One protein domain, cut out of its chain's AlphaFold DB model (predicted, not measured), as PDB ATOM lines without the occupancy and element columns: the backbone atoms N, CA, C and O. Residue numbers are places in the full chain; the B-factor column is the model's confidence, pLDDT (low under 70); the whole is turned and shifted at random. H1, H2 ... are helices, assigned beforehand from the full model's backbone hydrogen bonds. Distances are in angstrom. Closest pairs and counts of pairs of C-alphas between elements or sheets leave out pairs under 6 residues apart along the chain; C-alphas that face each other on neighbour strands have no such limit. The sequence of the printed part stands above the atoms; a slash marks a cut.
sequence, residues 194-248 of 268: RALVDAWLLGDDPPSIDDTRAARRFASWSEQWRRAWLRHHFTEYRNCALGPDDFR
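Overview. This is residues 194 to 248 of the 268 residues of an uncharacterized protein of Actinomadura geliboluensis (UniProt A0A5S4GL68). Five short helices make a small rounded cluster: H2, H3, H4 and H5 follow each other round a ring, H5 coming back to H2, and H1 covers one side of that ring. H1 and H2 run the same way at a shallow tilt, H3 is steeply inclined to H2, and contacts between the helix backbones are few. The printed part has 55 residues with five named helices, H1 to H5 in chain order, and no named strand; the class is all helix. It is compact, with a radius of gyration of the C-alphas of 10.2 A and spans of 23 by 23 by 21 A.

Along the chain. H1 is residues 194 to 202, 12.3 A long, from C-alpha 194 at (-39.208, -14.485, 24.562). H2 is residues 212 to 220, also 12.3 A. H3, residues 223 to 232, is the longest at 14.4 A and begins with C-alpha 223 at (-31.093, -12.673, 39.513). H4 is residues 234 to 238, 6.0 A. H5 is residues 244 to 247, 5.7 A, ending with C-alpha 247 at (-44.376, -10.537, 33.872).

Arrangement. H1 and H2 are close but not clearly touching, the C-alphas of Leu 196 and Ala 215 being closest at 7.0 A; their tilt is 25 degrees. H1 and H4 are likewise close, at Arg 194 and Tyr 237, C-alphas 6.5 A apart. H1 and H3 are near each other. H2 and H3 are close but not clearly touching, C-alphas 218 and 226 closest at 7.4 A, with a steep tilt of 62 degrees, opposite ways. H2 and H5 touch, the C-alphas of Ala 214 and Phe 247 closest at 5.8 A. H4 and H5 are apart. In H1, H2, H3 and H4 every O i to N i+4 pair is within hydrogen-bond range; H5 is too short for one.

Size, cuts and confidence. The C-alphas farthest apart, those of Asp 210 and Gln 224, are 25.3 A apart. The printed part has no cut; the links H2 to H3, H3 to H4 and H4 to H5 are tight, and H1 to H2, 9 residues, is short. The mean pLDDT of the printed part is 94.1, and no printed residue is under 70.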
ATOM      1  N   ARG A 194     -40.222 -13.426  24.668       93.19
ATOM      2  CA  ARG A 194     -39.208 -14.485  24.562       93.19
ATOM      3  C   ARG A 194     -37.802 -13.919  24.378       93.19
ATOM      4  O   ARG A 194     -36.872 -14.398  25.017       93.19
ATOM      5  N   ALA A 195     -37.651 -12.907  23.525       93.00
ATOM      6  CA  ALA A 195     -36.353 -12.299  23.244       93.00
ATOM      7  C   ALA A 195     -35.767 -11.628  24.495       93.00
ATOM      8  O   ALA A 195     -34.559 -11.672  24.705       93.00
ATOM      9  N   LEU A 196     -36.621 -11.068  25.358       95.19
ATOM     10  CA  LEU A 196     -36.217 -10.517  26.652       95.19
ATOM     11  C   LEU A 196     -35.607 -11.590  27.573       95.19
ATOM     12  O   LEU A 196     -34.580 -11.350  28.209       95.19
ATOM     13  N   VAL A 197     -36.219 -12.778  27.628       96.38
ATOM     14  CA  VAL A 197     -35.704 -13.912  28.413       96.38
ATOM     15  C   VAL A 197     -34.440 -14.490  27.778       96.38
ATOM     16  O   VAL A 197     -33.480 -14.751  28.498       96.38
ATOM     17  N   ASP A 198     -34.411 -14.644  26.450       96.25
ATOM     18  CA  ASP A 198     -33.236 -15.116  25.707       96.25
ATOM     19  C   ASP A 198     -32.020 -14.210  25.966       96.25
ATOM     20  O   ASP A 198     -30.950 -14.713  26.303       96.25
ATOM     21  N   ALA A 199     -32.189 -12.884  25.903       96.44
ATOM     22  CA  ALA A 199     -31.109 -11.937  26.177       96.44
ATOM     23  C   ALA A 199     -30.577 -12.069  27.610       96.44
ATOM     24  O   ALA A 199     -29.371 -12.171  27.817       96.44
ATOM     25  N   TRP A 200     -31.457 -12.181  28.611       97.19
ATOM     26  CA  TRP A 200     -31.019 -12.424  29.988       97.19
ATOM     27  C   TRP A 200     -30.313 -13.774  30.160       97.19
ATOM     28  O   TRP A 200     -29.284 -13.830  30.833       97.19
ATOM     29  N   LEU A 201     -30.819 -14.849  29.543       97.62
ATOM     30  CA  LEU A 201     -30.187 -16.173  29.582       97.62
ATOM     31  C   LEU A 201     -28.770 -16.145  29.013       97.62
ATOM     32  O   LEU A 201     -27.884 -16.794  29.571       97.62
ATOM     33  N   LEU A 202     -28.554 -15.370  27.953       97.06
ATOM     34  CA  LEU A 202     -27.269 -15.229  27.271       97.06
ATOM     35  C   LEU A 202     -26.374 -14.147  27.889       97.06
ATOM     36  O   LEU A 202     -25.172 -14.156  27.668       97.06
ATOM     37  N   GLY A 203     -26.922 -13.271  28.736       95.12
ATOM     38  CA  GLY A 203     -26.201 -12.112  29.267       95.12
ATOM     39  C   GLY A 203     -26.016 -10.988  28.245       95.12
ATOM     40  O   GLY A 203     -25.136 -10.155  28.435       95.12
ATOM     41  N   ASP A 204     -26.828 -10.981  27.189       94.75
ATOM     42  CA  ASP A 204     -26.861  -9.938  26.167       94.75
ATOM     43  C   ASP A 204     -27.644  -8.706  26.664       94.75
ATOM     44  O   ASP A 204     -28.425  -8.772  27.623       94.75
ATOM     45  N   ASP A 205     -27.473  -7.578  25.972       92.38
ATOM     46  CA  ASP A 205     -28.260  -6.373  26.222       92.38
ATOM     47  C   ASP A 205     -29.762  -6.627  25.992       92.38
ATOM     48  O   ASP A 205     -30.148  -7.326  25.044       92.38
ATOM     49  N   PRO A 206     -30.646  -6.063  26.837       90.00
ATOM     50  CA  PRO A 206     -32.076  -6.287  26.714       90.00
ATOM     51  C   PRO A 206     -32.601  -5.720  25.384       90.00
ATOM     52  O   PRO A 206     -32.338  -4.556  25.063       90.00
ATOM     53  N   PRO A 207     -33.384  -6.497  24.615       91.81
ATOM     54  CA  PRO A 207     -33.926  -6.037  23.348       91.81
ATOM     55  C   PRO A 207     -35.018  -4.986  23.565       91.81
ATOM     56  O   PRO A 207     -35.706  -4.967  24.589       91.81
ATOM     57  N   SER A 208     -35.235  -4.149  22.551       89.56
ATOM     58  CA  SER A 208     -36.429  -3.305  22.490       89.56
ATOM     59  C   SER A 208     -37.649  -4.173  22.186       89.56
ATOM     60  O   SER A 208     -37.681  -4.855  21.164       89.56
ATOM     61  N   ILE A 209     -38.651  -4.130  23.063       90.94
ATOM     62  CA  ILE A 209     -39.933  -4.823  22.894       90.94
ATOM     63  C   ILE A 209     -41.091  -3.836  23.062       90.94
ATOM     64  O   ILE A 209     -40.936  -2.811  23.732       90.94
ATOM     65  N   ASP A 210     -42.255  -4.167  22.500       89.00
ATOM     66  CA  ASP A 210     -43.438  -3.295  22.517       89.00
ATOM     67  C   ASP A 210     -43.898  -2.971  23.951       89.00
ATOM     68  O   ASP A 210     -44.194  -1.819  24.286       89.00
ATOM     69  N   ASP A 211     -43.893  -3.967  24.846       91.75
ATOM     70  CA  ASP A 211     -44.210  -3.767  26.263       91.75
ATOM     71  C   ASP A 211     -42.978  -3.319  27.067       91.75
ATOM     72  O   ASP A 211     -42.345  -4.067  27.822       91.75
ATOM     73  N   THR A 212     -42.670  -2.026  26.960       91.81
ATOM     74  CA  THR A 212     -41.582  -1.396  27.728       91.81
ATOM     75  C   THR A 212     -41.767  -1.477  29.248       91.81
ATOM     76  O   THR A 212     -40.810  -1.249  29.997       91.81
ATOM     77  N   ARG A 213     -42.983  -1.743  29.752       91.94
ATOM     78  CA  ARG A 213     -43.228  -1.893  31.195       91.94
ATOM     79  C   ARG A 213     -42.812  -3.281  31.659       91.94
ATOM     80  O   ARG A 213     -42.164  -3.376  32.700       91.94
ATOM     81  N   ALA A 214     -43.142  -4.324  30.898       92.12
ATOM     82  CA  ALA A 214     -42.663  -5.679  31.157       92.12
ATOM     83  C   ALA A 214     -41.130  -5.740  31.111       92.12
ATOM     84  O   ALA A 214     -40.522  -6.219  32.067       92.12
ATOM     85  N   ALA A 215     -40.507  -5.146  30.085       92.81
ATOM     86  CA  ALA A 215     -39.048  -5.078  29.963       92.81
ATOM     87  C   ALA A 215     -38.382  -4.429  31.187       92.81
ATOM     88  O   ALA A 215     -37.509  -5.027  31.815       92.81
ATOM     89  N   ARG A 216     -38.839  -3.231  31.583       93.12
ATOM     90  CA  ARG A 216     -38.304  -2.515  32.756       93.12
ATOM     91  C   ARG A 216     -38.496  -3.281  34.059       93.12
ATOM     92  O   ARG A 216     -37.625  -3.249  34.923       93.12
ATOM     93  N   ARG A 217     -39.631  -3.961  34.214       92.69
ATOM     94  CA  ARG A 217     -39.923  -4.746  35.414       92.69
ATOM     95  C   ARG A 217     -39.053  -5.995  35.496       92.69
ATOM     96  O   ARG A 217     -38.483  -6.262  36.544       92.69
ATOM     97  N   PHE A 218     -38.914  -6.733  34.401       94.56
ATOM     98  CA  PHE A 218     -38.003  -7.872  34.350       94.56
ATOM     99  C   PHE A 218     -36.560  -7.429  34.626       94.56
ATOM    100  O   PHE A 218     -35.845  -8.062  35.406       94.56
ATOM    101  N   ALA A 219     -36.160  -6.281  34.067       92.94
ATOM    102  CA  ALA A 219     -34.860  -5.667  34.310       92.94
ATOM    103  C   ALA A 219     -34.634  -5.287  35.788       92.94
ATOM    104  O   ALA A 219     -33.509  -5.391  36.266       92.94
ATOM    105  N   SER A 220     -35.676  -4.918  36.542       94.31
ATOM    106  CA  SER A 220     -35.544  -4.573  37.964       94.31
ATOM    107  C   SER A 220     -35.534  -5.775  38.915       94.31
ATOM    108  O   SER A 220     -35.210  -5.619  40.092       94.31
ATOM    109  N   TRP A 221     -35.872  -6.979  38.444       95.31
ATOM    110  CA  TRP A 221     -35.799  -8.186  39.266       95.31
ATOM    111  C   TRP A 221     -34.354  -8.583  39.564       95.31
ATOM    112  O   TRP A 221     -33.494  -8.567  38.683       95.31
ATOM    113  N   SER A 222     -34.111  -9.023  40.801       95.81
ATOM    114  CA  SER A 222     -32.856  -9.690  41.158       95.81
ATOM    115  C   SER A 222     -32.668 -10.978  40.348       95.81
ATOM    116  O   SER A 222     -33.645 -11.622  39.955       95.81
ATOM    117  N   GLU A 223     -31.421 -11.417  40.195       95.75
ATOM    118  CA  GLU A 223     -31.093 -12.673  39.513       95.75
ATOM    119  C   GLU A 223     -31.817 -13.882  40.133       95.75
ATOM    120  O   GLU A 223     -32.343 -14.739  39.424       95.75
ATOM    121  N   GLN A 224     -31.927 -13.925  41.465       95.56
ATOM    122  CA  GLN A 224     -32.661 -14.979  42.170       95.56
ATOM    123  C   GLN A 224     -34.142 -15.011  41.766       95.56
ATOM    124  O   GLN A 224     -34.694 -16.088  41.534       95.56
ATOM    125  N   TRP A 225     -34.764 -13.837  41.643       95.62
ATOM    126  CA  TRP A 225     -36.154 -13.704  41.208       95.62
ATOM    127  C   TRP A 225     -36.345 -14.124  39.753       95.62
ATOM    128  O   TRP A 225     -37.270 -14.881  39.481       95.62
ATOM    129  N   ARG A 226     -35.457 -13.727  38.830       97.00
ATOM    130  CA  ARG A 226     -35.539 -14.160  37.421       97.00
ATOM    131  C   ARG A 226     -35.394 -15.673  37.271       97.00
ATOM    132  O   ARG A 226     -36.157 -16.291  36.536       97.00
ATOM    133  N   ARG A 227     -34.488 -16.294  38.032       97.44
ATOM    134  CA  ARG A 227     -34.330 -17.760  38.073       97.44
ATOM    135  C   ARG A 227     -35.548 -18.456  38.675       97.44
ATOM    136  O   ARG A 227     -35.962 -19.505  38.193       97.44
ATOM    137  N   ALA A 228     -36.134 -17.908  39.738       96.31
ATOM    138  CA  ALA A 228     -37.365 -18.444  40.316       96.31
ATOM    139  C   ALA A 228     -38.548 -18.337  39.349       96.31
ATOM    140  O   ALA A 228     -39.273 -19.312  39.169       96.31
ATOM    141  N   TRP A 229     -38.682 -17.191  38.687       96.62
ATOM    142  CA  TRP A 229     -39.673 -16.956  37.651       96.62
ATOM    143  C   TRP A 229     -39.510 -17.936  36.485       96.62
ATOM    144  O   TRP A 229     -40.467 -18.618  36.139       96.62
ATOM    145  N   LEU A 230     -38.294 -18.103  35.948       97.62
ATOM    146  CA  LEU A 230     -38.062 -19.010  34.821       97.62
ATOM    147  C   LEU A 230     -38.425 -20.454  35.171       97.62
ATOM    148  O   LEU A 230     -39.004 -21.143  34.345       97.62
ATOM    149  N   ARG A 231     -38.133 -20.914  36.394       96.94
ATOM    150  CA  ARG A 231     -38.547 -22.254  36.848       96.94
ATOM    151  C   ARG A 231     -40.061 -22.439  36.830       96.94
ATOM    152  O   ARG A 231     -40.519 -23.542  36.558       96.94
ATOM    153  N   HIS A 232     -40.818 -21.383  37.121       96.38
ATOM    154  CA  HIS A 232     -42.276 -21.425  37.100       96.38
ATOM    155  C   HIS A 232     -42.845 -21.327  35.678       96.38
ATOM    156  O   HIS A 232     -43.748 -22.085  35.352       96.38
ATOM    157  N   HIS A 233     -42.274 -20.462  34.832       96.81
ATOM    158  CA  HIS A 233     -42.754 -20.166  33.472       96.81
ATOM    159  C   HIS A 233     -41.971 -20.898  32.364       96.81
ATOM    160  O   HIS A 233     -41.943 -20.472  31.205       96.81
ATOM    161  N   PHE A 234     -41.253 -21.975  32.705       96.69
ATOM    162  CA  PHE A 234     -40.365 -22.645  31.750       96.69
ATOM    163  C   PHE A 234     -41.142 -23.254  30.577       96.69
ATOM    164  O   PHE A 234     -40.657 -23.255  29.447       96.69
ATOM    165  N   THR A 235     -42.345 -23.767  30.833       96.19
ATOM    166  CA  THR A 235     -43.193 -24.385  29.805       96.19
ATOM    167  C   THR A 235     -43.647 -23.349  28.781       96.19
ATOM    168  O   THR A 235     -43.549 -23.584  27.580       96.19
ATOM    169  N   GLU A 236     -44.082 -22.183  29.247       95.38
ATOM    170  CA  GLU A 236     -44.515 -21.053  28.431       95.38
ATOM    171  C   GLU A 236     -43.338 -20.491  27.629       95.38
ATOM    172  O   GLU A 236     -43.477 -20.210  26.438       95.38
ATOM    173  N   TYR A 237     -42.154 -20.404  28.246       95.62
ATOM    174  CA  TYR A 237     -40.912 -20.056  27.554       95.62
ATOM    175  C   TYR A 237     -40.582 -21.052  26.430       95.62
ATOM    176  O   TYR A 237     -40.386 -20.637  25.285       95.62
ATOM    177  N   ARG A 238     -40.572 -22.360  26.728       95.38
ATOM    178  CA  ARG A 238     -40.271 -23.426  25.757       95.38
ATOM    179  C   ARG A 238     -41.254 -23.442  24.591       95.38
ATOM    180  O   ARG A 238     -40.839 -23.648  23.455       95.38
ATOM    181  N   ASN A 239     -42.535 -23.231  24.871       94.50
ATOM    182  CA  ASN A 239     -43.604 -23.294  23.878       94.50
ATOM    183  C   ASN A 239     -43.850 -21.942  23.185       94.50
ATOM    184  O   ASN A 239     -44.818 -21.807  22.444       94.50
ATOM    185  N   CYS A 240     -43.013 -20.928  23.432       93.25
ATOM    186  CA  CYS A 240     -43.162 -19.583  22.871       93.25
ATOM    187  C   CYS A 240     -44.508 -18.898  23.179       93.25
ATOM    188  O   CYS A 240     -44.971 -18.058  22.408       93.25
ATOM    189  N   ALA A 241     -45.093 -19.218  24.334       93.25
ATOM    190  CA  ALA A 241     -46.406 -18.756  24.777       93.25
ATOM    191  C   ALA A 241     -46.350 -17.629  25.827       93.25
ATOM    192  O   ALA A 241     -47.390 -17.246  26.355       93.25
ATOM    193  N   LEU A 242     -45.158 -17.095  26.132       93.38
ATOM    194  CA  LEU A 242     -44.999 -15.983  27.074       93.38
ATOM    195  C   LEU A 242     -45.783 -14.744  26.625       93.38
ATOM    196  O   LEU A 242     -45.644 -14.287  25.487       93.38
ATOM    197  N   GLY A 243     -46.536 -14.166  27.553       91.69
ATOM    198  CA  GLY A 243     -47.337 -12.967  27.364       91.69
ATOM    199  C   GLY A 243     -47.132 -11.917  28.464       91.69
ATOM    200  O   GLY A 243     -46.358 -12.109  29.401       91.69
ATOM    201  N   PRO A 244     -47.847 -10.780  28.384       90.31
ATOM    202  CA  PRO A 244     -47.705  -9.673  29.334       90.31
ATOM    203  C   PRO A 244     -48.048 -10.055  30.780       90.31
ATOM    204  O   PRO A 244     -47.509  -9.466  31.722       90.31
ATOM    205  N   ASP A 245     -48.964 -11.010  30.968       90.62
ATOM    206  CA  ASP A 245     -49.412 -11.453  32.287       90.62
ATOM    207  C   ASP A 245     -48.335 -12.234  33.045       90.62
ATOM    208  O   ASP A 245     -48.238 -12.080  34.263       90.62
ATOM    209  N   ASP A 246     -47.453 -12.952  32.342       92.19
ATOM    210  CA  ASP A 246     -46.347 -13.699  32.954       92.19
ATOM    211  C   ASP A 246     -45.354 -12.783  33.675       92.19
ATOM    212  O   ASP A 246     -44.686 -13.186  34.621       92.19
ATOM    213  N   PHE A 247     -45.271 -11.517  33.264       92.50
ATOM    214  CA  PHE A 247     -44.376 -10.537  33.872       92.50
ATOM    215  C   PHE A 247     -45.063  -9.719  34.968       92.50
ATOM    216  O   PHE A 247     -44.451  -8.801  35.514       92.50
ATOM    217  N   ARG A 248     -46.338  -9.961  35.298       87.12
ATOM    218  CA  ARG A 248     -47.037  -9.218  36.362       87.12
ATOM    219  C   ARG A 248     -46.698  -9.797  37.739       87.12
ATOM    220  O   ARG A 248     -46.621 -11.010  37.891       87.12
TER     221      ARG A 248